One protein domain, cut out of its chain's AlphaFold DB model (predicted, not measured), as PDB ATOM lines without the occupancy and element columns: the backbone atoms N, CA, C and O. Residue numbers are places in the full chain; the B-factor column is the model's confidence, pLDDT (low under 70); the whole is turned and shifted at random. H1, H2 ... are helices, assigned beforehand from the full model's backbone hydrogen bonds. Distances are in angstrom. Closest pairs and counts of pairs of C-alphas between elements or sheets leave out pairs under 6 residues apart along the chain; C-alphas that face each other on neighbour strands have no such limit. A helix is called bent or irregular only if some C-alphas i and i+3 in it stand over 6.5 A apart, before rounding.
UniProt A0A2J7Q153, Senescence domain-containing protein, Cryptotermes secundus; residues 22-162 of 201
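AT A GLANCE: This is residues 22 to 162 of the 201 residues of the protein "Senescence domain-containing protein" of Cryptotermes secundus (UniProt A0A2J7Q153). H1 and H2 meet at one end of an open frame, and H3 folds from H2's other end onto H1. The printed part, 141 residues with three named helices, is all helix. It is extended, 77 by 26 by 18 A, with a radius of gyration of the C-alphas of 24.1 A.

HOW THE PARTS SIT: H1, residues 23 to 77, is one helix by hydrogen bonds but bent into H1a, up to 60, and H1b, from 63; C-alphas 60 and 63 are 7.0 A apart. H1b touches H2, residues 81 to 132, closest at C-alphas 70 and 85, 5.2 A. H3, residues 134 to 159, makes a hairpin with H2, closest at C-alphas 137 and 129, 4.2 A. H3 touches H1a, closest at C-alphas 146 and 33, 4.8 A. In H1a, H1b, H2 and H3 every O i to N i+4 pair is within hydrogen-bond range.

IN THESE COORDINATES: Find C-alpha 23 at (-15.077, -91.107, -19.247) and C-alpha 159 at (7.069, -78.165, -45.205); H1a runs 55.6 A, H2 74.0 A.

THE WHOLE: The printed part has no cut; residues 150 to 162 are under pLDDT 70.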
ATOM      1  N   ASN A  22     -18.177 -92.191 -22.696       75.44
ATOM      2  CA  ASN A  22     -17.268 -92.968 -21.863       75.44
ATOM      3  C   ASN A  22     -16.194 -92.038 -21.247       75.44
ATOM      4  O   ASN A  22     -15.478 -91.363 -21.996       75.44
ATOM      5  N   PRO A  23     -16.017 -92.012 -19.913       71.38
ATOM      6  CA  PRO A  23     -15.077 -91.107 -19.247       71.38
ATOM      7  C   PRO A  23     -13.619 -91.304 -19.693       71.38
ATOM      8  O   PRO A  23     -12.838 -90.353 -19.669       71.38
ATOM      9  N   LYS A  24     -13.249 -92.502 -20.175       73.19
ATOM     10  CA  LYS A  24     -11.928 -92.747 -20.779       73.19
ATOM     11  C   LYS A  24     -11.726 -91.955 -22.076       73.19
ATOM     12  O   LYS A  24     -10.633 -91.448 -22.308       73.19
ATOM     13  N   VAL A  25     -12.773 -91.818 -22.892       74.81
ATOM     14  CA  VAL A  25     -12.737 -91.073 -24.162       74.81
ATOM     15  C   VAL A  25     -12.681 -89.571 -23.897       74.81
ATOM     16  O   VAL A  25     -11.853 -88.888 -24.489       74.81
ATOM     17  N   SER A  26     -13.480 -89.064 -22.952       74.81
ATOM     18  CA  SER A  26     -13.444 -87.642 -22.581       74.81
ATOM     19  C   SER A  26     -12.073 -87.229 -22.027       74.81
ATOM     20  O   SER A  26     -11.485 -86.240 -22.470       74.81
ATOM     21  N   ARG A  27     -11.486 -88.054 -21.145       77.12
ATOM     22  CA  ARG A  27     -10.138 -87.821 -20.609       77.12
ATOM     23  C   ARG A  27      -9.055 -87.909 -21.688       77.12
ATOM     24  O   ARG A  27      -8.153 -87.080 -21.703       77.12
ATOM     25  N   GLY A  28      -9.160 -88.870 -22.607       76.69
ATOM     26  CA  GLY A  28      -8.252 -88.975 -23.754       76.69
ATOM     27  C   GLY A  28      -8.307 -87.746 -24.666       76.69
ATOM     28  O   GLY A  28      -7.264 -87.250 -25.082       76.69
ATOM     29  N   LEU A  29      -9.503 -87.209 -24.919       77.50
ATOM     30  CA  LEU A  29      -9.697 -86.003 -25.728       77.50
ATOM     31  C   LEU A  29      -9.147 -84.738 -25.059       77.50
ATOM     32  O   LEU A  29      -8.560 -83.906 -25.747       77.50
ATOM     33  N   GLN A  30      -9.286 -84.598 -23.737       78.19
ATOM     34  CA  GLN A  30      -8.663 -83.495 -22.991       78.19
ATOM     35  C   GLN A  30      -7.134 -83.561 -23.067       78.19
ATOM     36  O   GLN A  30      -6.489 -82.577 -23.417       78.19
ATOM     37  N   VAL A  31      -6.551 -84.744 -22.846       79.31
ATOM     38  CA  VAL A  31      -5.097 -84.931 -22.968       79.31
ATOM     39  C   VAL A  31      -4.625 -84.647 -24.397       79.31
ATOM     40  O   VAL A  31      -3.628 -83.956 -24.589       79.31
ATOM     41  N   ALA A  32      -5.349 -85.123 -25.413       75.38
ATOM     42  CA  ALA A  32      -5.015 -84.857 -26.809       75.38
ATOM     43  C   ALA A  32      -5.058 -83.356 -27.135       75.38
ATOM     44  O   ALA A  32      -4.152 -82.847 -27.796       75.38
ATOM     45  N   LYS A  33      -6.069 -82.632 -26.643       79.00
ATOM     46  CA  LYS A  33      -6.184 -81.176 -26.778       79.00
ATOM     47  C   LYS A  33      -4.962 -80.457 -26.204       79.00
ATOM     48  O   LYS A  33      -4.365 -79.639 -26.905       79.00
ATOM     49  N   ASP A  34      -4.574 -80.788 -24.977       80.69
ATOM     50  CA  ASP A  34      -3.477 -80.122 -24.266       80.69
ATOM     51  C   ASP A  34      -2.113 -80.420 -24.902       80.69
ATOM     52  O   ASP A  34      -1.307 -79.512 -25.138       80.69
ATOM     53  N   VAL A  35      -1.869 -81.688 -25.251       79.69
ATOM     54  CA  VAL A  35      -0.633 -82.122 -25.919       79.69
ATOM     55  C   VAL A  35      -0.499 -81.449 -27.281       79.69
ATOM     56  O   VAL A  35       0.562 -80.913 -27.609       79.69
ATOM     57  N   THR A  36      -1.578 -81.420 -28.065       74.50
ATOM     58  CA  THR A  36      -1.529 -80.814 -29.400       74.50
ATOM     59  C   THR A  36      -1.426 -79.288 -29.315       74.50
ATOM     60  O   THR A  36      -0.673 -78.691 -30.080       74.50
ATOM     61  N   GLY A  37      -2.094 -78.646 -28.350       76.00
ATOM     62  CA  GLY A  37      -1.960 -77.205 -28.106       76.00
ATOM     63  C   GLY A  37      -0.531 -76.802 -27.733       76.00
ATOM     64  O   GLY A  37       0.011 -75.841 -28.279       76.00
ATOM     65  N   THR A  38       0.126 -77.588 -26.877       79.06
ATOM     66  CA  THR A  38       1.537 -77.378 -26.514       79.06
ATOM     67  C   THR A  38       2.462 -77.569 -27.719       79.06
ATOM     68  O   THR A  38       3.365 -76.764 -27.952       79.06
ATOM     69  N   ALA A  39       2.218 -78.596 -28.540       74.50
ATOM     70  CA  ALA A  39       2.998 -78.849 -29.751       74.50
ATOM     71  C   ALA A  39       2.905 -77.695 -30.763       74.50
ATOM     72  O   ALA A  39       3.919 -77.306 -31.353       74.50
ATOM     73  N   VAL A  40       1.716 -77.109 -30.936       74.31
ATOM     74  CA  VAL A  40       1.515 -75.940 -31.805       74.31
ATOM     75  C   VAL A  40       2.292 -74.728 -31.293       74.31
ATOM     76  O   VAL A  40       2.923 -74.047 -32.097       74.31
ATOM     77  N   GLN A  41       2.340 -74.487 -29.979       79.81
ATOM     78  CA  GLN A  41       3.113 -73.372 -29.413       79.81
ATOM     79  C   GLN A  41       4.619 -73.517 -29.661       79.81
ATOM     80  O   GLN A  41       5.267 -72.575 -30.120       79.81
ATOM     81  N   ILE A  42       5.178 -74.707 -29.412       78.62
ATOM     82  CA  ILE A  42       6.604 -74.985 -29.653       78.62
ATOM     83  C   ILE A  42       6.925 -74.849 -31.148       78.62
ATOM     84  O   ILE A  42       7.939 -74.253 -31.523       78.62
ATOM     85  N   THR A  43       6.037 -75.347 -32.012       75.25
ATOM     86  CA  THR A  43       6.183 -75.234 -33.469       75.25
ATOM     87  C   THR A  43       6.106 -73.777 -33.925       75.25
ATOM     88  O   THR A  43       6.935 -73.349 -34.724       75.25
ATOM     89  N   GLY A  44       5.176 -72.990 -33.379       76.00
ATOM     90  CA  GLY A  44       5.045 -71.561 -33.665       76.00
ATOM     91  C   GLY A  44       6.275 -70.761 -33.232       76.00
ATOM     92  O   GLY A  44       6.749 -69.898 -33.975       76.00
ATOM     93  N   TYR A  45       6.864 -71.100 -32.081       80.88
ATOM     94  CA  TYR A  45       8.126 -70.510 -31.637       80.88
ATOM     95  C   TYR A  45       9.273 -70.834 -32.606       80.88
ATOM     96  O   TYR A  45       9.999 -69.933 -33.030       80.88
ATOM     97  N   MET A  46       9.411 -72.099 -33.015       80.81
ATOM     98  CA  MET A  46      10.442 -72.530 -33.965       80.81
ATOM     99  C   MET A  46      10.278 -71.856 -35.335       80.81
ATOM    100  O   MET A  46      11.241 -71.314 -35.877       80.81
ATOM    101  N   ALA A  47       9.056 -71.833 -35.871       74.06
ATOM    102  CA  ALA A  47       8.733 -71.167 -37.128       74.06
ATOM    103  C   ALA A  47       9.066 -69.666 -37.071       74.06
ATOM    104  O   ALA A  47       9.677 -69.140 -37.999       74.06
ATOM    105  N   SER A  48       8.776 -68.999 -35.948       77.19
ATOM    106  CA  SER A  48       9.122 -67.585 -35.736       77.19
ATOM    107  C   SER A  48      10.636 -67.341 -35.746       77.19
ATOM    108  O   SER A  48      11.115 -66.364 -36.335       77.19
ATOM    109  N   LYS A  49      11.421 -68.236 -35.131       84.69
ATOM    110  CA  LYS A  49      12.892 -68.153 -35.138       84.69
ATOM    111  C   LYS A  49      13.470 -68.401 -36.532       84.69
ATOM    112  O   LYS A  49      14.295 -67.613 -36.988       84.69
ATOM    113  N   ILE A  50      12.999 -69.432 -37.235       78.56
ATOM    114  CA  ILE A  50      13.421 -69.740 -38.612       78.56
ATOM    115  C   ILE A  50      13.035 -68.606 -39.571       78.56
ATOM    116  O   ILE A  50      13.838 -68.220 -40.422       78.56
ATOM    117  N   GLY A  51      11.848 -68.021 -39.400       77.94
ATOM    118  CA  GLY A  51      11.402 -66.853 -40.155       77.94
ATOM    119  C   GLY A  51      12.315 -65.649 -39.931       77.94
ATOM    120  O   GLY A  51      12.742 -65.014 -40.891       77.94
ATOM    121  N   SER A  52      12.713 -65.393 -38.682       82.75
ATOM    122  CA  SER A  52      13.646 -64.307 -38.343       82.75
ATOM    123  C   SER A  52      15.021 -64.496 -38.993       82.75
ATOM    124  O   SER A  52      15.558 -63.557 -39.581       82.75
ATOM    125  N   CYS A  53      15.569 -65.715 -38.961       86.31
ATOM    126  CA  CYS A  53      16.822 -66.038 -39.648       86.31
ATOM    127  C   CYS A  53      16.699 -65.885 -41.172       86.31
ATOM    128  O   CYS A  53      17.577 -65.307 -41.807       86.31
ATOM    129  N   THR A  54      15.594 -66.353 -41.757       82.75
ATOM    130  CA  THR A  54      15.321 -66.226 -43.199       82.75
ATOM    131  C   THR A  54      15.219 -64.761 -43.622       82.75
ATOM    132  O   THR A  54      15.797 -64.375 -44.634       82.75
ATOM    133  N   MET A  55      14.555 -63.918 -42.827       82.00
ATOM    134  CA  MET A  55      14.484 -62.476 -43.078       82.00
ATOM    135  C   MET A  55      15.860 -61.807 -42.988       82.00
ATOM    136  O   MET A  55      16.183 -60.966 -43.826       82.00
ATOM    137  N   ALA A  56      16.683 -62.185 -42.005       85.81
ATOM    138  CA  ALA A  56      18.044 -61.668 -41.875       85.81
ATOM    139  C   ALA A  56      18.915 -62.051 -43.084       85.81
ATOM    140  O   ALA A  56      19.599 -61.193 -43.643       85.81
ATOM    141  N   LEU A  57      18.827 -63.303 -43.546       87.69
ATOM    142  CA  LEU A  57      19.504 -63.768 -44.759       87.69
ATOM    143  C   LEU A  57      19.005 -63.040 -46.014       87.69
ATOM    144  O   LEU A  57      19.813 -62.605 -46.829       87.69
ATOM    145  N   GLY A  58      17.691 -62.854 -46.154       83.19
ATOM    146  CA  GLY A  58      17.104 -62.111 -47.270       83.19
ATOM    147  C   GLY A  58      17.589 -60.662 -47.320       83.19
ATOM    148  O   GLY A  58      17.984 -60.183 -48.380       83.19
ATOM    149  N   ARG A  59      17.652 -59.982 -46.168       85.50
ATOM    150  CA  ARG A  59      18.203 -58.620 -46.066       85.50
ATOM    151  C   ARG A  59      19.688 -58.557 -46.407       85.50
ATOM    152  O   ARG A  59      20.115 -57.603 -47.046       85.50
ATOM    153  N   TYR A  60      20.458 -59.568 -46.013       88.12
ATOM    154  CA  TYR A  60      21.876 -59.655 -46.352       88.12
ATOM    155  C   TYR A  60      22.107 -59.880 -47.858       88.12
ATOM    156  O   TYR A  60      23.019 -59.299 -48.444       88.12
ATOM    157  N   LEU A  61      21.263 -60.693 -48.503       85.12
ATOM    158  CA  LEU A  61      21.375 -61.017 -49.929       85.12
ATOM    159  C   LEU A  61      20.760 -59.962 -50.861       85.12
ATOM    160  O   LEU A  61      21.198 -59.853 -52.005       85.12
ATOM    161  N   ALA A  62      19.798 -59.163 -50.397       83.88
ATOM    162  CA  ALA A  62      19.135 -58.124 -51.189       83.88
ATOM    163  C   ALA A  62      20.101 -57.188 -51.962       83.88
ATOM    164  O   ALA A  62      19.961 -57.094 -53.185       83.88
ATOM    165  N   PRO A  63      21.123 -56.560 -51.337       79.56
ATOM    166  CA  PRO A  63      22.057 -55.690 -52.064       79.56
ATOM    167  C   PRO A  63      22.948 -56.453 -53.059       79.56
ATOM    168  O   PRO A  63      23.394 -55.888 -54.058       79.56
ATOM    169  N   HIS A  64      23.195 -57.748 -52.828       84.38
ATOM    170  CA  HIS A  64      23.941 -58.594 -53.764       84.38
ATOM    171  C   HIS A  64      23.121 -58.930 -55.010       84.38
ATOM    172  O   HIS A  64      23.659 -58.873 -56.114       84.38
ATOM    173  N   ILE A  65      21.828 -59.229 -54.847       80.81
ATOM    174  CA  ILE A  65      20.912 -59.500 -55.963       80.81
ATOM    175  C   ILE A  65      20.717 -58.244 -56.816       80.81
ATOM    176  O   ILE A  65      20.784 -58.335 -58.041       80.81
ATOM    177  N   GLN A  66      20.564 -57.073 -56.188       83.88
ATOM    178  CA  GLN A  66      20.489 -55.797 -56.899       83.88
ATOM    179  C   GLN A  66      21.760 -55.573 -57.731       83.88
ATOM    180  O   GLN A  66      21.687 -55.471 -58.949       83.88
ATOM    181  N   ARG A  67      22.947 -55.615 -57.111       81.75
ATOM    182  CA  ARG A  67      24.219 -55.340 -57.800       81.75
ATOM    183  C   ARG A  67      24.559 -56.357 -58.895       81.75
ATOM    184  O   ARG A  67      24.989 -55.974 -59.982       81.75
ATOM    185  N   GLN A  68      24.406 -57.654 -58.624       84.50
ATOM    186  CA  GLN A  68      24.710 -58.700 -59.606       84.50
ATOM    187  C   GLN A  68      23.691 -58.722 -60.740       84.50
ATOM    188  O   GLN A  68      24.076 -58.880 -61.898       84.50
ATOM    189  N   GLY A  69      22.412 -58.521 -60.435       77.12
ATOM    190  CA  GLY A  69      21.385 -58.472 -61.459       77.12
ATOM    191  C   GLY A  69      21.473 -57.203 -62.312       77.12
ATOM    192  O   GLY A  69      21.325 -57.305 -63.522       77.12
ATOM    193  N   THR A  70      21.834 -56.045 -61.744       78.31
ATOM    194  CA  THR A  70      22.154 -54.831 -62.517       78.31
ATOM    195  C   THR A  70      23.317 -55.072 -63.475       78.31
ATOM    196  O   THR A  70      23.205 -54.737 -64.650       78.31
ATOM    197  N   LYS A  71      24.395 -55.727 -63.016       80.12
ATOM    198  CA  LYS A  71      25.559 -56.060 -63.853       80.12
ATOM    199  C   LYS A  71      25.215 -57.038 -64.983       80.12
ATOM    200  O   LYS A  71      25.681 -56.880 -66.109       80.12
ATOM    201  N   LEU A  72      24.388 -58.044 -64.698       81.19
ATOM    202  CA  LEU A  72      23.896 -58.967 -65.721       81.19
ATOM    203  C   LEU A  72      23.016 -58.245 -66.742       81.19
ATOM    204  O   LEU A  72      23.207 -58.449 -67.939       81.19
ATOM    205  N   LEU A  73      22.110 -57.375 -66.291       81.88
ATOM    206  CA  LEU A  73      21.190 -56.629 -67.149       81.88
ATOM    207  C   LEU A  73      21.929 -55.617 -68.037       81.88
ATOM    208  O   LEU A  73      21.620 -55.506 -69.221       81.88
ATOM    209  N   SER A  74      22.958 -54.942 -67.513       79.31
ATOM    210  CA  SER A  74      23.820 -54.067 -68.318       79.31
ATOM    211  C   SER A  74      24.588 -54.846 -69.388       79.31
ATOM    212  O   SER A  74      24.651 -54.411 -70.534       79.31
ATOM    213  N   SER A  75      25.121 -56.030 -69.053       79.25
ATOM    214  CA  SER A  75      25.894 -56.851 -69.997       79.25
ATOM    215  C   SER A  75      25.040 -57.569 -71.045       79.25
ATOM    216  O   SER A  75      25.498 -57.750 -72.167       79.25
ATOM    217  N   THR A  76      23.817 -57.989 -70.711       79.31
ATOM    218  CA  THR A  76      22.932 -58.700 -71.657       79.31
ATOM    219  C   THR A  76      22.106 -57.761 -72.525       79.31
ATOM    220  O   THR A  76      21.868 -58.072 -73.688       79.31
ATOM    221  N   CYS A  77      21.688 -56.607 -72.002       74.75
ATOM    222  CA  CYS A  77      20.861 -55.656 -72.744       74.75
ATOM    223  C   CYS A  77      21.650 -54.477 -73.339       74.75
ATOM    224  O   CYS A  77      21.021 -53.567 -73.871       74.75
ATOM    225  N   ASN A  78      22.991 -54.473 -73.259       80.81
ATOM    226  CA  ASN A  78      23.849 -53.336 -73.646       80.81
ATOM    227  C   ASN A  78      23.367 -51.997 -73.052       80.81
ATOM    228  O   ASN A  78      23.431 -50.949 -73.694       80.81
ATOM    229  N   LEU A  79      22.846 -52.038 -71.824       77.31
ATOM    230  CA  LEU A  79      22.367 -50.857 -71.110       77.31
ATOM    231  C   LEU A  79      23.494 -50.275 -70.266       77.31
ATOM    232  O   LEU A  79      24.318 -51.008 -69.714       77.31
ATOM    233  N   THR A  80      23.494 -48.955 -70.108       84.06
ATOM    234  CA  THR A  80      24.396 -48.306 -69.151       84.06
ATOM    235  C   THR A  80      24.084 -48.778 -67.728       84.06
ATOM    236  O   THR A  80      22.939 -49.094 -67.398       84.06
ATOM    237  N   GLU A  81      25.094 -48.826 -66.857       79.50
ATOM    238  CA  GLU A  81      24.943 -49.316 -65.476       79.50
ATOM    239  C   GLU A  81      23.867 -48.532 -64.698       79.50
ATOM    240  O   GLU A  81      23.113 -49.103 -63.910       79.50
ATOM    241  N   LEU A  82      23.718 -47.240 -65.008       81.56
ATOM    242  CA  LEU A  82      22.713 -46.354 -64.424       81.56
ATOM    243  C   LEU A  82      21.287 -46.695 -64.892       81.56
ATOM    244  O   LEU A  82      20.366 -46.756 -64.075       81.56
ATOM    245  N   GLU A  83      21.090 -46.979 -66.182       81.88
ATOM    246  CA  GLU A  83      19.791 -47.421 -66.709       81.88
ATOM    247  C   GLU A  83      19.422 -48.832 -66.243       81.88
ATOM    248  O   GLU A  83      18.261 -49.099 -65.919       81.88
ATOM    249  N   ALA A  84      20.407 -49.729 -66.162       81.12
ATOM    250  CA  ALA A  84      20.227 -51.082 -65.654       81.12
ATOM    251  C   ALA A  84      19.863 -51.085 -64.159       81.12
ATOM    252  O   ALA A  84      18.979 -51.840 -63.752       81.12
ATOM    253  N   SER A  85      20.478 -50.214 -63.348       83.00
ATOM    254  CA  SER A  85      20.127 -50.049 -61.930       83.00
ATOM    255  C   SER A  85      18.696 -49.555 -61.773       83.00
ATOM    256  O   SER A  85      17.920 -50.146 -61.033       83.00
ATOM    257  N   LYS A  86      18.306 -48.533 -62.542       86.75
ATOM    258  CA  LYS A  86      16.965 -47.944 -62.460       86.75
ATOM    259  C   LYS A  86      15.863 -48.928 -62.869       86.75
ATOM    260  O   LYS A  86      14.792 -48.949 -62.269       86.75
ATOM    261  N   LYS A  87      16.120 -49.772 -63.877       84.69
ATOM    262  CA  LYS A  87      15.207 -50.863 -64.259       84.69
ATOM    263  C   LYS A  87      15.156 -51.964 -63.201       84.69
ATOM    264  O   LYS A  87      14.070 -52.468 -62.927       84.69
ATOM    265  N   MET A  88      16.294 -52.319 -62.603       85.38
ATOM    266  CA  MET A  88      16.342 -53.292 -61.510       85.38
ATOM    267  C   MET A  88      15.558 -52.806 -60.286       85.38
ATOM    268  O   MET A  88      14.795 -53.583 -59.723       85.38
ATOM    269  N   ASP A  89      15.671 -51.529 -59.920       86.62
ATOM    270  CA  ASP A  89      14.913 -50.945 -58.808       86.62
ATOM    271  C   ASP A  89      13.403 -51.038 -59.049       86.62
ATOM    272  O   ASP A  89      12.672 -51.472 -58.165       86.62
ATOM    273  N   GLY A  90      12.940 -50.753 -60.273       86.00
ATOM    274  CA  GLY A  90      11.534 -50.941 -60.643       86.00
ATOM    275  C   GLY A  90      11.075 -52.406 -60.572       86.00
ATOM    276  O   GLY A  90       9.966 -52.689 -60.124       86.00
ATOM    277  N   VAL A  91      11.925 -53.363 -60.964       87.00
ATOM    278  CA  VAL A  91      11.622 -54.802 -60.838       87.00
ATOM    279  C   VAL A  91      11.562 -55.227 -59.369       87.00
ATOM    280  O   VAL A  91      10.653 -55.962 -58.981       87.00
ATOM    281  N   LEU A  92      12.502 -54.761 -58.545       86.19
ATOM    282  CA  LEU A  92      12.527 -55.031 -57.110       86.19
ATOM    283  C   LEU A  92      11.327 -54.401 -56.395       86.19
ATOM    284  O   LEU A  92      10.761 -55.038 -55.511       86.19
ATOM    285  N   GLU A  93      10.899 -53.205 -56.797       88.44
ATOM    286  CA  GLU A  93       9.708 -52.535 -56.270       88.44
ATOM    287  C   GLU A  93       8.429 -53.313 -56.602       88.44
ATOM    288  O   GLU A  93       7.627 -53.594 -55.710       88.44
ATOM    289  N   VAL A  94       8.265 -53.754 -57.854       90.25
ATOM    290  CA  VAL A  94       7.129 -54.602 -58.256       90.25
ATOM    291  C   VAL A  94       7.157 -55.940 -57.519       90.25
ATOM    292  O   VAL A  94       6.119 -56.403 -57.046       90.25
ATOM    293  N   ALA A  95       8.330 -56.558 -57.370       86.88
ATOM    294  CA  ALA A  95       8.476 -57.803 -56.623       86.88
ATOM    295  C   ALA A  95       8.142 -57.619 -55.132       86.88
ATOM    296  O   ALA A  95       7.421 -58.439 -54.560       86.88
ATOM    297  N   ALA A  96       8.604 -56.532 -54.511       87.25
ATOM    298  CA  ALA A  96       8.276 -56.185 -53.131       87.25
ATOM    299  C   ALA A  96       6.771 -55.936 -52.960       87.25
ATOM    300  O   ALA A  96       6.165 -56.465 -52.025       87.25
ATOM    301  N   GLY A  97       6.151 -55.211 -53.895       88.00
ATOM    302  CA  GLY A  97       4.708 -54.989 -53.937       88.00
ATOM    303  C   GLY A  97       3.913 -56.286 -54.106       88.00
ATOM    304  O   GLY A  97       2.928 -56.498 -53.401       88.00
ATOM    305  N   ALA A  98       4.360 -57.198 -54.973       88.56
ATOM    306  CA  ALA A  98       3.717 -58.492 -55.190       88.56
ATOM    307  C   ALA A  98       3.797 -59.399 -53.951       88.56
ATOM    308  O   ALA A  98       2.790 -59.980 -53.544       88.56
ATOM    309  N   VAL A  99       4.972 -59.491 -53.318       84.56
ATOM    310  CA  VAL A  99       5.163 -60.282 -52.091       84.56
ATOM    311  C   VAL A  99       4.367 -59.684 -50.928       84.56
ATOM    312  O   VAL A  99       3.672 -60.419 -50.227       84.56
ATOM    313  N   GLY A 100       4.408 -58.360 -50.746       88.94
ATOM    314  CA  GLY A 100       3.636 -57.666 -49.713       88.94
ATOM    315  C   GLY A 100       2.122 -57.786 -49.917       88.94
ATOM    316  O   GLY A 100       1.384 -58.058 -48.967       88.94
ATOM    317  N   GLY A 101       1.656 -57.658 -51.162       90.00
ATOM    318  CA  GLY A 101       0.249 -57.814 -51.530       90.00
ATOM    319  C   GLY A 101      -0.264 -59.234 -51.294       90.00
ATOM    320  O   GLY A 101      -1.297 -59.414 -50.651       90.00
ATOM    321  N   PHE A 102       0.485 -60.252 -51.732       86.00
ATOM    322  CA  PHE A 102       0.129 -61.649 -51.477       86.00
ATOM    323  C   PHE A 102       0.122 -61.971 -49.979       86.00
ATOM    324  O   PHE A 102      -0.816 -62.601 -49.496       86.00
ATOM    325  N   GLY A 103       1.126 -61.495 -49.232       85.56
ATOM    326  CA  GLY A 103       1.194 -61.672 -47.781       85.56
ATOM    327  C   GLY A 103      -0.012 -61.070 -47.061       85.56
ATOM    328  O   GLY A 103      -0.582 -61.708 -46.184       85.56
ATOM    329  N   THR A 104      -0.463 -59.890 -47.490       92.56
ATOM    330  CA  THR A 104      -1.642 -59.221 -46.916       92.56
ATOM    331  C   THR A 104      -2.931 -60.001 -47.179       92.56
ATOM    332  O   THR A 104      -3.744 -60.181 -46.273       92.56
ATOM    333  N   VAL A 105      -3.127 -60.494 -48.407       92.94
ATOM    334  CA  VAL A 105      -4.298 -61.322 -48.747       92.94
ATOM    335  C   VAL A 105      -4.275 -62.634 -47.967       92.94
ATOM    336  O   VAL A 105      -5.313 -63.063 -47.465       92.94
ATOM    337  N   TYR A 106      -3.102 -63.257 -47.842       82.06
ATOM    338  CA  TYR A 106      -2.929 -64.489 -47.082       82.06
ATOM    339  C   TYR A 106      -3.239 -64.294 -45.593       82.06
ATOM    340  O   TYR A 106      -4.056 -65.034 -45.056       82.06
ATOM    341  N   ASP A 107      -2.667 -63.272 -44.950       86.31
ATOM    342  CA  ASP A 107      -2.913 -62.954 -43.536       86.31
ATOM    343  C   ASP A 107      -4.394 -62.622 -43.282       86.31
ATOM    344  O   ASP A 107      -5.021 -63.110 -42.337       86.31
ATOM    345  N   GLY A 108      -5.013 -61.868 -44.197       91.00
ATOM    346  CA  GLY A 108      -6.448 -61.595 -44.169       91.00
ATOM    347  C   GLY A 108      -7.302 -62.864 -44.289       91.00
ATOM    348  O   GLY A 108      -8.296 -63.007 -43.565       91.00
ATOM    349  N   LEU A 109      -6.916 -63.795 -45.169       90.38
ATOM    350  CA  LEU A 109      -7.587 -65.084 -45.328       90.38
ATOM    351  C   LEU A 109      -7.403 -65.964 -44.091       90.38
ATOM    352  O   LEU A 109      -8.388 -66.529 -43.629       90.38
ATOM    353  N   GLU A 110      -6.198 -66.050 -43.532       81.62
ATOM    354  CA  GLU A 110      -5.907 -66.815 -42.315       81.62
ATOM    355  C   GLU A 110      -6.745 -66.302 -41.138       81.62
ATOM    356  O   GLU A 110      -7.456 -67.073 -40.489       81.62
ATOM    357  N   LYS A 111      -6.764 -64.984 -40.924       87.94
ATOM    358  CA  LYS A 111      -7.560 -64.350 -39.868       87.94
ATOM    359  C   LYS A 111      -9.058 -64.586 -40.053       87.94
ATOM    360  O   LYS A 111      -9.762 -64.910 -39.096       87.94
ATOM    361  N   SER A 112      -9.557 -64.447 -41.280       92.00
ATOM    362  CA  SER A 112     -10.976 -64.657 -41.592       92.00
ATOM    363  C   SER A 112     -11.373 -66.126 -41.457       92.00
ATOM    364  O   SER A 112     -12.403 -66.435 -40.857       92.00
ATOM    365  N   ALA A 113     -10.538 -67.037 -41.956       85.38
ATOM    366  CA  ALA A 113     -10.721 -68.474 -41.816       85.38
ATOM    367  C   ALA A 113     -10.715 -68.887 -40.341       85.38
ATOM    368  O   ALA A 113     -11.595 -69.636 -39.931       85.38
ATOM    369  N   GLY A 114      -9.811 -68.339 -39.522       85.00
ATOM    370  CA  GLY A 114      -9.775 -68.581 -38.078       85.00
ATOM    371  C   GLY A 114     -11.056 -68.137 -37.367       85.00
ATOM    372  O   GLY A 114     -11.607 -68.884 -36.554       85.00
ATOM    373  N   ILE A 115     -11.592 -66.959 -37.708       88.56
ATOM    374  CA  ILE A 115     -12.863 -66.459 -37.157       88.56
ATOM    375  C   ILE A 115     -14.042 -67.345 -37.586       88.56
ATOM    376  O   ILE A 115     -14.893 -67.684 -36.756       88.56
ATOM    377  N   LEU A 116     -14.105 -67.733 -38.864       89.25
ATOM    378  CA  LEU A 116     -15.154 -68.603 -39.399       89.25
ATOM    379  C   LEU A 116     -15.104 -69.999 -38.777       89.25
ATOM    380  O   LEU A 116     -16.130 -70.478 -38.299       89.25
ATOM    381  N   ALA A 117     -13.926 -70.621 -38.734       84.06
ATOM    382  CA  ALA A 117     -13.710 -71.933 -38.137       84.06
ATOM    383  C   ALA A 117     -14.090 -71.927 -36.652       84.06
ATOM    384  O   ALA A 117     -14.882 -72.761 -36.222       84.06
ATOM    385  N   SER A 118     -13.647 -70.917 -35.895       84.19
ATOM    386  CA  SER A 118     -14.013 -70.757 -34.480       84.19
ATOM    387  C   SER A 118     -15.522 -70.586 -34.294       84.19
ATOM    388  O   SER A 118     -16.125 -71.178 -33.398       84.19
ATOM    389  N   SER A 119     -16.166 -69.786 -35.148       84.00
ATOM    390  CA  SER A 119     -17.613 -69.553 -35.084       84.00
ATOM    391  C   SER A 119     -18.410 -70.809 -35.437       84.00
ATOM    392  O   SER A 119     -19.402 -71.114 -34.772       84.00
ATOM    393  N   LEU A 120     -17.969 -71.556 -36.450       85.19
ATOM    394  CA  LEU A 120     -18.562 -72.823 -36.858       85.19
ATOM    395  C   LEU A 120     -18.390 -73.883 -35.769       85.19
ATOM    396  O   LEU A 120     -19.378 -74.491 -35.374       85.19
ATOM    397  N   ALA A 121     -17.180 -74.059 -35.235       84.62
ATOM    398  CA  ALA A 121     -16.897 -75.001 -34.157       84.62
ATOM    399  C   ALA A 121     -17.760 -74.711 -32.922       84.62
ATOM    400  O   ALA A 121     -18.452 -75.603 -32.431       84.62
ATOM    401  N   ASN A 122     -17.820 -73.451 -32.481       84.44
ATOM    402  CA  ASN A 122     -18.650 -73.039 -31.346       84.44
ATOM    403  C   ASN A 122     -20.149 -73.276 -31.587       84.44
ATOM    404  O   ASN A 122     -20.872 -73.668 -30.673       84.44
ATOM    405  N   ASN A 123     -20.636 -73.041 -32.807       82.12
ATOM    406  CA  ASN A 123     -22.027 -73.312 -33.163       82.12
ATOM    407  C   ASN A 123     -22.333 -74.812 -33.201       82.12
ATOM    408  O   ASN A 123     -23.368 -75.229 -32.690       82.12
ATOM    409  N   THR A 124     -21.430 -75.617 -33.753       82.50
ATOM    410  CA  THR A 124     -21.552 -77.077 -33.793       82.50
ATOM    411  C   THR A 124     -21.571 -77.665 -32.388       82.50
ATOM    412  O   THR A 124     -22.462 -78.454 -32.084       82.50
ATOM    413  N   VAL A 125     -20.664 -77.230 -31.504       83.94
ATOM    414  CA  VAL A 125     -20.647 -77.650 -30.093       83.94
ATOM    415  C   VAL A 125     -21.980 -77.331 -29.426       83.94
ATOM    416  O   VAL A 125     -22.573 -78.228 -28.841       83.94
ATOM    417  N   LYS A 126     -22.512 -76.115 -29.607       82.06
ATOM    418  CA  LYS A 126     -23.815 -75.721 -29.046       82.06
ATOM    419  C   LYS A 126     -24.988 -76.540 -29.583       82.06
ATOM    420  O   LYS A 126     -25.902 -76.847 -28.827       82.06
ATOM    421  N   ILE A 127     -24.995 -76.886 -30.871       80.12
ATOM    422  CA  ILE A 127     -26.057 -77.714 -31.468       80.12
ATOM    423  C   ILE A 127     -25.993 -79.145 -30.919       80.12
ATOM    424  O   ILE A 127     -27.024 -79.719 -30.571       80.12
ATOM    425  N   VAL A 128     -24.791 -79.715 -30.832       78.69
ATOM    426  CA  VAL A 128     -24.571 -81.071 -30.312       78.69
ATOM    427  C   VAL A 128     -24.883 -81.140 -28.820       78.69
ATOM    428  O   VAL A 128     -25.583 -82.051 -28.391       78.69
ATOM    429  N   GLU A 129     -24.437 -80.151 -28.050       79.25
ATOM    430  CA  GLU A 129     -24.758 -79.986 -26.633       79.25
ATOM    431  C   GLU A 129     -26.266 -79.866 -26.407       79.25
ATOM    432  O   GLU A 129     -26.812 -80.546 -25.544       79.25
ATOM    433  N   HIS A 130     -26.959 -79.069 -27.225       74.12
ATOM    434  CA  HIS A 130     -28.409 -78.923 -27.132       74.12
ATOM    435  C   HIS A 130     -29.160 -80.224 -27.457       74.12
ATOM    436  O   HIS A 130     -30.211 -80.490 -26.880       74.12
ATOM    437  N   LYS A 131     -28.653 -81.037 -28.393       73.44
ATOM    438  CA  LYS A 131     -29.332 -82.263 -28.834       73.44
ATOM    439  C   LYS A 131     -29.035 -83.477 -27.946       73.44
ATOM    440  O   LYS A 131     -29.951 -84.240 -27.667       73.44
ATOM    441  N   TYR A 132     -27.780 -83.654 -27.537       72.81
ATOM    442  CA  TYR A 132     -27.270 -84.870 -26.884       72.81
ATOM    443  C   TYR A 132     -26.771 -84.648 -25.450       72.81
ATOM    444  O   TYR A 132     -26.427 -85.608 -24.758       72.81
ATOM    445  N   GLY A 133     -26.730 -83.394 -25.000       74.00
ATOM    446  CA  GLY A 133     -26.250 -82.995 -23.685       74.00
ATOM    447  C   GLY A 133     -24.798 -82.512 -23.674       74.00
ATOM    448  O   GLY A 133     -23.990 -82.791 -24.566       74.00
ATOM    449  N   GLN A 134     -24.462 -81.801 -22.597       76.25
ATOM    450  CA  GLN A 134     -23.151 -81.197 -22.335       76.25
ATOM    451  C   GLN A 134     -21.944 -82.136 -22.550       76.25
ATOM    452  O   GLN A 134     -20.983 -81.716 -23.199       76.25
ATOM    453  N   PRO A 135     -21.978 -83.413 -22.107       74.50
ATOM    454  CA  PRO A 135     -20.837 -84.319 -22.242       74.50
ATOM    455  C   PRO A 135     -20.403 -84.554 -23.700       74.50
ATOM    456  O   PRO A 135     -19.210 -84.627 -24.002       74.50
ATOM    457  N   VAL A 136     -21.368 -84.645 -24.622       77.12
ATOM    458  CA  VAL A 136     -21.112 -84.847 -26.059       77.12
ATOM    459  C   VAL A 136     -20.658 -83.539 -26.715       77.12
ATOM    460  O   VAL A 136     -19.803 -83.558 -27.604       77.12
ATOM    461  N   GLY A 137     -21.166 -82.394 -26.244       78.62
ATOM    462  CA  GLY A 137     -20.697 -81.069 -26.653       78.62
ATOM    463  C   GLY A 137     -19.216 -80.850 -26.334       78.62
ATOM    464  O   GLY A 137     -18.441 -80.484 -27.220       78.62
ATOM    465  N   GLU A 138     -18.789 -81.165 -25.109       79.56
ATOM    466  CA  GLU A 138     -17.384 -81.059 -24.691       79.56
ATOM    467  C   GLU A 138     -16.460 -81.991 -25.484       79.56
ATOM    468  O   GLU A 138     -15.399 -81.569 -25.949       79.56
ATOM    469  N   ALA A 139     -16.868 -83.247 -25.696       79.12
ATOM    470  CA  ALA A 139     -16.109 -84.191 -26.517       79.12
ATOM    471  C   ALA A 139     -15.956 -83.689 -27.964       79.12
ATOM    472  O   ALA A 139     -14.868 -83.762 -28.546       79.12
ATOM    473  N   THR A 140     -17.024 -83.120 -28.525       79.19
ATOM    474  CA  THR A 140     -17.022 -82.526 -29.868       79.19
ATOM    475  C   THR A 140     -16.072 -81.332 -29.940       79.19
ATOM    476  O   THR A 140     -15.242 -81.262 -30.844       79.19
ATOM    477  N   GLY A 141     -16.121 -80.433 -28.953       82.00
ATOM    478  CA  GLY A 141     -15.235 -79.272 -28.881       82.00
ATOM    479  C   GLY A 141     -13.759 -79.656 -28.753       82.00
ATOM    480  O   GLY A 141     -12.915 -79.118 -29.470       82.00
ATOM    481  N   ASN A 142     -13.444 -80.632 -27.896       81.88
ATOM    482  CA  ASN A 142     -12.075 -81.120 -27.718       81.88
ATOM    483  C   ASN A 142     -11.541 -81.815 -28.979       81.88
ATOM    484  O   ASN A 142     -10.379 -81.624 -29.330       81.88
ATOM    485  N   THR A 143     -12.387 -82.568 -29.689       78.75
ATOM    486  CA  THR A 143     -12.009 -83.221 -30.952       78.75
ATOM    487  C   THR A 143     -11.718 -82.197 -32.045       78.75
ATOM    488  O   THR A 143     -10.672 -82.279 -32.682       78.75
ATOM    489  N   LEU A 144     -12.604 -81.213 -32.238       80.62
ATOM    490  CA  LEU A 144     -12.421 -80.167 -33.252       80.62
ATOM    491  C   LEU A 144     -11.126 -79.381 -33.014       80.62
ATOM    492  O   LEU A 144     -10.333 -79.207 -33.933       80.62
ATOM    493  N   TYR A 145     -10.858 -79.002 -31.764       80.44
ATOM    494  CA  TYR A 145      -9.638 -78.282 -31.407       80.44
ATOM    495  C   TYR A 145      -8.366 -79.128 -31.588       80.44
ATOM    496  O   TYR A 145      -7.340 -78.631 -32.051       80.44
ATOM    497  N   ALA A 146      -8.414 -80.417 -31.236       76.56
ATOM    498  CA  ALA A 146      -7.286 -81.321 -31.440       76.56
ATOM    499  C   ALA A 146      -6.990 -81.528 -32.936       76.56
ATOM    500  O   ALA A 146      -5.829 -81.466 -33.333       76.56
ATOM    501  N   VAL A 147      -8.019 -81.719 -33.771       77.44
ATOM    502  CA  VAL A 147      -7.865 -81.870 -35.228       77.44
ATOM    503  C   VAL A 147      -7.252 -80.616 -35.848       77.44
ATOM    504  O   VAL A 147      -6.275 -80.740 -36.583       77.44
ATOM    505  N   ASP A 148      -7.753 -79.426 -35.509       73.06
ATOM    506  CA  ASP A 148      -7.202 -78.163 -36.019       73.06
ATOM    507  C   ASP A 148      -5.716 -78.013 -35.665       73.06
ATOM    508  O   ASP A 148      -4.877 -77.748 -36.532       73.06
ATOM    509  N   ASN A 149      -5.352 -78.283 -34.410       73.38
ATOM    510  CA  ASN A 149      -3.960 -78.215 -33.975       73.38
ATOM    511  C   ASN A 149      -3.070 -79.275 -34.656       73.38
ATOM    512  O   ASN A 149      -1.917 -78.985 -34.987       73.38
ATOM    513  N   VAL A 150      -3.582 -80.487 -34.911       67.81
ATOM    514  CA  VAL A 150      -2.854 -81.543 -35.642       67.81
ATOM    515  C   VAL A 150      -2.639 -81.144 -37.100       67.81
ATOM    516  O   VAL A 150      -1.566 -81.408 -37.641       67.81
ATOM    517  N   VAL A 151      -3.608 -80.489 -37.742       69.50
ATOM    518  CA  VAL A 151      -3.465 -79.991 -39.118       69.50
ATOM    519  C   VAL A 151      -2.369 -78.931 -39.186       69.50
ATOM    520  O   VAL A 151      -1.478 -79.035 -40.031       69.50
ATOM    521  N   ILE A 152      -2.368 -77.962 -38.267       67.81
ATOM    522  CA  ILE A 152      -1.331 -76.923 -38.191       67.81
ATOM    523  C   ILE A 152       0.048 -77.553 -37.953       67.81
ATOM    524  O   ILE A 152       1.012 -77.231 -38.652       67.81
ATOM    525  N   ALA A 153       0.160 -78.486 -37.005       62.91
ATOM    526  CA  ALA A 153       1.419 -79.167 -36.708       62.91
ATOM    527  C   ALA A 153       1.904 -80.037 -37.885       62.91
ATOM    528  O   ALA A 153       3.067 -79.962 -38.286       62.91
ATOM    529  N   GLY A 154       1.014 -80.826 -38.491       58.19
ATOM    530  CA  GLY A 154       1.333 -81.736 -39.590       58.19
ATOM    531  C   GLY A 154       1.719 -81.010 -40.878       58.19
ATOM    532  O   GLY A 154       2.654 -81.430 -41.569       58.19
ATOM    533  N   ASN A 155       1.054 -79.893 -41.182       56.94
ATOM    534  CA  ASN A 155       1.381 -79.090 -42.354       56.94
ATOM    535  C   ASN A 155       2.735 -78.375 -42.183       56.94
ATOM    536  O   ASN A 155       3.536 -78.350 -43.116       56.94
ATOM    537  N   ASN A 156       3.060 -77.904 -40.972       55.88
ATOM    538  CA  ASN A 156       4.369 -77.320 -40.665       55.88
ATOM    539  C   ASN A 156       5.515 -78.342 -40.769       55.88
ATOM    540  O   ASN A 156       6.522 -78.081 -41.425       55.88
ATOM    541  N   VAL A 157       5.365 -79.543 -40.202       55.69
ATOM    542  CA  VAL A 157       6.431 -80.568 -40.210       55.69
ATOM    543  C   VAL A 157       6.796 -81.017 -41.631       55.69
ATOM    544  O   VAL A 157       7.973 -81.211 -41.947       55.69
ATOM    545  N   ARG A 158       5.804 -81.145 -42.518       53.44
ATOM    546  CA  ARG A 158       6.007 -81.624 -43.895       53.44
ATOM    547  C   ARG A 158       6.648 -80.575 -44.811       53.44
ATOM    548  O   ARG A 158       7.316 -80.941 -45.778       53.44
ATOM    549  N   HIS A 159       6.469 -79.293 -44.491       52.69
ATOM    550  CA  HIS A 159       7.069 -78.165 -45.205       52.69
ATOM    551  C   HIS A 159       8.404 -77.707 -44.609       52.69
ATOM    552  O   HIS A 159       9.155 -77.047 -45.306       52.69
ATOM    553  N   LEU A 160       8.753 -78.087 -43.377       52.00
ATOM    554  CA  LEU A 160      10.045 -77.752 -42.758       52.00
ATOM    555  C   LEU A 160      11.150 -78.783 -43.039       52.00
ATOM    556  O   LEU A 160      12.306 -78.576 -42.673       52.00
ATOM    557  N   THR A 161      10.841 -79.901 -43.704       57.56
ATOM    558  CA  THR A 161      11.866 -80.879 -44.092       57.56
ATOM    559  C   THR A 161      12.618 -80.389 -45.340       57.56
ATOM    560  O   THR A 161      11.962 -80.018 -46.315       57.56
ATOM    561  N   PRO A 162      13.962 -80.480 -45.413       53.00
ATOM    562  CA  PRO A 162      14.737 -80.030 -46.580       53.00
ATOM    563  C   PRO A 162      14.247 -80.622 -47.912       53.00
ATOM    564  O   PRO A 162      14.168 -79.937 -48.930       53.00
TER     565      PRO A 162